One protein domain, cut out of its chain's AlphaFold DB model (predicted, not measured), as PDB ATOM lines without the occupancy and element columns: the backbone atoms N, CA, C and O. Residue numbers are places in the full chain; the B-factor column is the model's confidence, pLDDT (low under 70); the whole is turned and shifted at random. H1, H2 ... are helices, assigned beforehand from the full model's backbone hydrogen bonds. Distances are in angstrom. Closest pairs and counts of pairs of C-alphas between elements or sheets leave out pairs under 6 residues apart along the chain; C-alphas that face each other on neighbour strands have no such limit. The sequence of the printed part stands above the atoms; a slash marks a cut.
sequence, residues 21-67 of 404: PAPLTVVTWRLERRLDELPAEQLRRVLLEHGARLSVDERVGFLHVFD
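What this domain is: This is residues 21 to 67 of the 404 residues of an uncharacterized protein of Actinobacteria bacterium (UniProt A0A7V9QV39). Three helices follow one another in an open, loosely built chain that folds back twice: H1 and H2 meet near their ends as a V, and H3 turns back from the far end of H2. There is no shared core, and residues 21 to 33, which include most of H1, stick out as a free arm. The printed part has 47 residues, with three named helices in the order H1, H2, H3 and no named strand, and its class is all helix. The whole is loose, with a radius of gyration of the C-alphas of 12.2 A and spans of 30 by 28 by 19 A.

Where its parts are: Start at Pro 21, with its C-alpha at (291.969, 162.824, 294.870). Find C-alpha 24 at (282.580, 163.848, 294.520); from there H1, residues 24 to 36, runs 17.8 A to Asp 36. Then look for C-alpha 40 at (265.782, 152.442, 306.123), where H2 begins; it holds residues 40 to 53, the longest helix by residues, and measures 20.3 A. H3, residues 56 to 67, measures 17.0 A and ends at C-alpha 67, at (263.719, 170.610, 302.574).

How they stand to each other: Go from H1 into H2 and you find them close but not clearly touching, with the closest C-alphas, those of Leu 35 and Leu 43, 7.1 A apart. Their lines stand at a steep tilt of 48 degrees, and they run opposite ways. Further on, H2 and H3 are near each other, close but not clearly touching, with the closest C-alphas, those of Gly 51 and Arg 59, 6.2 A apart. These two run opposite ways at a shallow tilt of 28 degrees, with 13.6 A from centre to centre. H1 and H3 are apart. Along the backbone, every O i to N i+4 pair of H1 is within hydrogen-bond range. In H2 this holds for 9 of 10 pairs and in H3 for 4 of 8, while 8 of 9 O i to N i+3 pairs of H3 are within range.

The domain as a whole: The two C-alphas farthest apart are those of Pro 21 and Glu 41, at 32.0 A. Residues 21 to 33, of which 24 to 33 belong to H1, stand free; the body without them spans 30 by 18 by 14 A. The printed part has no cut, and both links, H1 to H2 and H2 to H3, are tight, with 3 and 2 residues. Read the B-factor column for the model's confidence: the mean pLDDT of the printed part is 71.3, and residues 21 to 33, 57 to 58 and 67 are under 70. The mean pLDDT is 58 for H1, 86 for H2 and 72 for H3.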
ATOM      1  N   PRO A  21     292.534 162.647 293.520       36.00
ATOM      2  CA  PRO A  21     291.969 162.824 294.870       36.00
ATOM      3  C   PRO A  21     290.446 162.944 294.844       36.00
ATOM      4  O   PRO A  21     289.931 163.723 294.055       36.00
ATOM      5  N   ALA A  22     289.772 162.124 295.665       36.09
ATOM      6  CA  ALA A  22     288.362 161.749 295.524       36.09
ATOM      7  C   ALA A  22     287.487 162.884 294.951       36.09
ATOM      8  O   ALA A  22     287.043 163.743 295.714       36.09
ATOM      9  N   PRO A  23     287.212 162.874 293.631       41.94
ATOM     10  CA  PRO A  23     286.157 163.701 293.087       41.94
ATOM     11  C   PRO A  23     284.856 163.229 293.738       41.94
ATOM     12  O   PRO A  23     284.747 162.048 294.103       41.94
ATOM     13  N   LEU A  24     283.884 164.131 293.905       41.97
ATOM     14  CA  LEU A  24     282.580 163.848 294.520       41.97
ATOM     15  C   LEU A  24     282.002 162.497 294.065       41.97
ATOM     16  O   LEU A  24     281.499 161.754 294.889       41.97
ATOM     17  N   THR A  25     282.240 162.070 292.826       42.91
ATOM     18  CA  THR A  25     281.879 160.753 292.272       42.91
ATOM     19  C   THR A  25     282.348 159.510 293.053       42.91
ATOM     20  O   THR A  25     281.597 158.539 293.111       42.91
ATOM     21  N   VAL A  26     283.528 159.476 293.692       43.38
ATOM     22  CA  VAL A  26     283.949 158.313 294.518       43.38
ATOM     23  C   VAL A  26     283.242 158.311 295.869       43.38
ATOM     24  O   VAL A  26     282.934 157.243 296.405       43.38
ATOM     25  N   VAL A  27     283.000 159.500 296.423       47.16
ATOM     26  CA  VAL A  27     282.248 159.667 297.668       47.16
ATOM     27  C   VAL A  27     280.783 159.332 297.418       47.16
ATOM     28  O   VAL A  27     280.262 158.493 298.137       47.16
ATOM     29  N   THR A  28     280.171 159.873 296.365       51.34
ATOM     30  CA  THR A  28     278.783 159.629 295.962       51.34
ATOM     31  C   THR A  28     278.552 158.165 295.611       51.34
ATOM     32  O   THR A  28     277.678 157.562 296.209       51.34
ATOM     33  N   TRP A  29     279.398 157.519 294.798       49.16
ATOM     34  CA  TRP A  29     279.238 156.086 294.494       49.16
ATOM     35  C   TRP A  29     279.419 155.179 295.727       49.16
ATOM     36  O   TRP A  29     278.690 154.205 295.918       49.16
ATOM     37  N   ARG A  30     280.400 155.471 296.599       53.34
ATOM     38  CA  ARG A  30     280.566 154.717 297.859       53.34
ATOM     39  C   ARG A  30     279.434 154.988 298.837       53.34
ATOM     40  O   ARG A  30     279.118 154.104 299.628       53.34
ATOM     41  N   LEU A  31     278.897 156.203 298.830       67.69
ATOM     42  CA  LEU A  31     277.771 156.605 299.648       67.69
ATOM     43  C   LEU A  31     276.519 155.884 299.161       67.69
ATOM     44  O   LEU A  31     275.973 155.142 299.956       67.69
ATOM     45  N   GLU A  32     276.155 155.980 297.882       61.22
ATOM     46  CA  GLU A  32     275.054 155.236 297.246       61.22
ATOM     47  C   GLU A  32     275.111 153.753 297.587       61.22
ATOM     48  O   GLU A  32     274.194 153.226 298.204       61.22
ATOM     49  N   ARG A  33     276.246 153.096 297.333       65.62
ATOM     50  CA  ARG A  33     276.394 151.675 297.656       65.62
ATOM     51  C   ARG A  33     276.212 151.382 299.150       65.62
ATOM     52  O   ARG A  33     275.636 150.363 299.515       65.62
ATOM     53  N   ARG A  34     276.717 152.245 300.035       73.25
ATOM     54  CA  ARG A  34     276.518 152.087 301.484       73.25
ATOM     55  C   ARG A  34     275.084 152.387 301.908       73.25
ATOM     56  O   ARG A  34     274.626 151.786 302.870       73.25
ATOM     57  N   LEU A  35     274.407 153.315 301.240       78.38
ATOM     58  CA  LEU A  35     273.006 153.640 301.472       78.38
ATOM     59  C   LEU A  35     272.113 152.470 301.040       78.38
ATOM     60  O   LEU A  35     271.236 152.093 301.809       78.38
ATOM     61  N   ASP A  36     272.406 151.834 299.903       73.56
ATOM     62  CA  ASP A  36     271.708 150.637 299.408       73.56
ATOM     63  C   ASP A  36     271.873 149.428 300.342       73.56
ATOM     64  O   ASP A  36     270.973 148.600 300.487       73.56
ATOM     65  N   GLU A  37     273.030 149.318 300.999       81.62
ATOM     66  CA  GLU A  37     273.330 148.260 301.969       81.62
ATOM     67  C   GLU A  37     272.681 148.515 303.353       81.62
ATOM     68  O   GLU A  37     272.674 147.617 304.203       81.62
ATOM     69  N   LEU A  38     272.128 149.711 303.611       84.38
ATOM     70  CA  LEU A  38     271.557 150.092 304.906       84.38
ATOM     71  C   LEU A  38     270.021 149.955 304.936       84.38
ATOM     72  O   LEU A  38     269.321 150.568 304.134       84.38
ATOM     73  N   PRO A  39     269.447 149.251 305.932       88.00
ATOM     74  CA  PRO A  39     268.009 149.294 306.183       88.00
ATOM     75  C   PRO A  39     267.538 150.728 306.458       88.00
ATOM     76  O   PRO A  39     268.220 151.475 307.164       88.00
ATOM     77  N   ALA A  40     266.337 151.088 305.995       79.56
ATOM     78  CA  ALA A  40     265.782 152.442 306.123       79.56
ATOM     79  C   ALA A  40     265.845 153.006 307.559       79.56
ATOM     80  O   ALA A  40     266.200 154.165 307.771       79.56
ATOM     81  N   GLU A  41     265.589 152.164 308.562       81.94
ATOM     82  CA  GLU A  41     265.620 152.579 309.968       81.94
ATOM     83  C   GLU A  41     267.042 152.844 310.482       81.94
ATOM     84  O   GLU A  41     267.280 153.723 311.316       81.94
ATOM     85  N   GLN A  42     268.018 152.118 309.939       81.56
ATOM     86  CA  GLN A  42     269.425 152.329 310.238       81.56
ATOM     87  C   GLN A  42     269.947 153.592 309.554       81.56
ATOM     88  O   GLN A  42     270.680 154.353 310.185       81.56
ATOM     89  N   LEU A  43     269.520 153.853 308.317       85.25
ATOM     90  CA  LEU A  43     269.815 155.092 307.607       85.25
ATOM     91  C   LEU A  43     269.259 156.308 308.357       85.25
ATOM     92  O   LEU A  43     270.001 157.246 308.648       85.25
ATOM     93  N   ARG A  44     267.984 156.257 308.765       85.12
ATOM     94  CA  ARG A  44     267.349 157.312 309.566       85.12
ATOM     95  C   ARG A  44     268.149 157.618 310.831       85.12
ATOM     96  O   ARG A  44     268.407 158.781 311.132       85.12
ATOM     97  N   ARG A  45     268.583 156.583 311.557       87.19
ATOM     98  CA  ARG A  45     269.409 156.753 312.760       87.19
ATOM     99  C   ARG A  45     270.762 157.399 312.448       87.19
ATOM    100  O   ARG A  45     271.150 158.326 313.151       87.19
ATOM    101  N   VAL A  46     271.448 156.955 311.394       88.12
ATOM    102  CA  VAL A  46     272.753 157.507 310.985       88.12
ATOM    103  C   VAL A  46     272.642 158.987 310.613       88.12
ATOM    104  O   VAL A  46     273.493 159.779 311.016       88.12
ATOM    105  N   LEU A  47     271.583 159.381 309.900       87.69
ATOM    106  CA  LEU A  47     271.345 160.778 309.524       87.69
ATOM    107  C   LEU A  47     271.061 161.660 310.747       87.69
ATOM    108  O   LEU A  47     271.630 162.744 310.862       87.69
ATOM    109  N   LEU A  48     270.251 161.178 311.694       86.81
ATOM    110  CA  LEU A  48     269.975 161.893 312.944       86.81
ATOM    111  C   LEU A  48     271.237 162.047 313.811       86.81
ATOM    112  O   LEU A  48     271.504 163.130 314.330       86.81
ATOM    113  N   GLU A  49     272.047 160.992 313.932       88.75
ATOM    114  CA  GLU A  49     273.326 161.027 314.656       88.75
ATOM    115  C   GLU A  49     274.374 161.910 313.967       88.75
ATOM    116  O   GLU A  49     275.245 162.482 314.627       88.75
ATOM    117  N   HIS A  50     274.334 162.018 312.639       87.56
ATOM    118  CA  HIS A  50     275.189 162.939 311.904       87.56
ATOM    119  C   HIS A  50     274.762 164.390 312.139       87.56
ATOM    120  O   HIS A  50     275.582 165.177 312.606       87.56
ATOM    121  N   GLY A  51     273.479 164.714 311.948       85.94
ATOM    122  CA  GLY A  51     272.946 166.057 312.188       85.94
ATOM    123  C   GLY A  51     273.177 166.554 313.620       85.94
ATOM    124  O   GLY A  51     273.501 167.721 313.830       85.94
ATOM    125  N   ALA A  52     273.111 165.662 314.614       85.69
ATOM    126  CA  ALA A  52     273.402 165.999 316.009       85.69
ATOM    127  C   ALA A  52     274.868 166.415 316.258       85.69
ATOM    128  O   ALA A  52     275.133 167.178 317.190       85.69
ATOM    129  N   ARG A  53     275.815 165.934 315.441       87.81
ATOM    130  CA  ARG A  53     277.256 166.224 315.563       87.81
ATOM    131  C   ARG A  53     277.699 167.489 314.831       87.81
ATOM    132  O   ARG A  53     278.795 167.967 315.103       87.81
ATOM    133  N   LEU A  54     276.875 168.013 313.929       87.50
ATOM    134  CA  LEU A  54     277.161 169.245 313.198       87.50
ATOM    135  C   LEU A  54     277.050 170.470 314.116       87.50
ATOM    136  O   LEU A  54     276.272 170.468 315.082       87.50
ATOM    137  N   SER A  55     277.809 171.519 313.799       82.50
ATOM    138  CA  SER A  55     277.680 172.832 314.441       82.50
ATOM    139  C   SER A  55     276.330 173.487 314.123       82.50
ATOM    140  O   SER A  55     275.583 173.026 313.261       82.50
ATOM    141  N   VAL A  56     275.977 174.560 314.839       78.62
ATOM    142  CA  VAL A  56     274.689 175.254 314.646       78.62
ATOM    143  C   VAL A  56     274.531 175.760 313.207       78.62
ATOM    144  O   VAL A  56     273.462 175.570 312.630       78.62
ATOM    145  N   ASP A  57     275.593 176.303 312.613       60.28
ATOM    146  CA  ASP A  57     275.563 176.846 311.249       60.28
ATOM    147  C   ASP A  57     275.488 175.732 310.189       60.28
ATOM    148  O   ASP A  57     274.717 175.813 309.235       60.28
ATOM    149  N   GLU A  58     276.201 174.622 310.396       68.12
ATOM    150  CA  GLU A  58     276.170 173.460 309.494       68.12
ATOM    151  C   GLU A  58     274.834 172.702 309.541       68.12
ATOM    152  O   GLU A  58     274.428 172.099 308.549       68.12
ATOM    153  N   ARG A  59     274.116 172.740 310.673       78.38
ATOM    154  CA  ARG A  59     272.789 172.111 310.803       78.38
ATOM    155  C   ARG A  59     271.757 172.740 309.879       78.38
ATOM    156  O   ARG A  59     270.900 172.017 309.383       78.38
ATOM    157  N   VAL A  60     271.834 174.051 309.647       72.06
ATOM    158  CA  VAL A  60     270.927 174.750 308.722       72.06
ATOM    159  C   VAL A  60     271.154 174.253 307.294       72.06
ATOM    160  O   VAL A  60     270.197 173.873 306.625       72.06
ATOM    161  N   GLY A  61     272.416 174.151 306.865       70.62
ATOM    162  CA  GLY A  61     272.768 173.573 305.563       70.62
ATOM    163  C   GLY A  61     272.350 172.104 305.432       70.62
ATOM    164  O   GLY A  61     271.778 171.712 304.421       70.62
ATOM    165  N   PHE A  62     272.559 171.300 306.479       80.56
ATOM    166  CA  PHE A  62     272.153 169.893 306.504       80.56
ATOM    167  C   PHE A  62     270.631 169.699 306.449       80.56
ATOM    168  O   PHE A  62     270.165 168.778 305.785       80.56
ATOM    169  N   LEU A  63     269.842 170.551 307.111       77.25
ATOM    170  CA  LEU A  63     268.375 170.498 307.041       77.25
ATOM    171  C   LEU A  63     267.852 170.883 305.654       77.25
ATOM    172  O   LEU A  63     266.928 170.240 305.158       77.25
ATOM    173  N   HIS A  64     268.504 171.837 304.988       71.38
ATOM    174  CA  HIS A  64     268.142 172.250 303.631       71.38
ATOM    175  C   HIS A  64     268.209 171.110 302.601       71.38
ATOM    176  O   HIS A  64     267.445 171.117 301.633       71.38
ATOM    177  N   VAL A  65     269.067 170.104 302.832       74.88
ATOM    178  CA  VAL A  65     269.149 168.871 302.023       74.88
ATOM    179  C   VAL A  65     267.838 168.076 302.066       74.88
ATOM    180  O   VAL A  65     267.485 167.411 301.098       74.88
ATOM    181  N   PHE A  66     267.097 168.144 303.175       72.56
ATOM    182  CA  PHE A  66     265.811 167.462 303.328       72.56
ATOM    183  C   PHE A  66     264.625 168.353 302.951       72.56
ATOM    184  O   PHE A  66     263.602 167.829 302.520       72.56
ATOM    185  N   ASP A  67     264.755 169.676 303.039       62.69
ATOM    186  CA  ASP A  67     263.719 170.610 302.574       62.69
ATOM    187  C   ASP A  67     263.635 170.672 301.037       62.69
ATOM    188  O   ASP A  67     262.570 170.932 300.481       62.69
TER     189      ASP A  67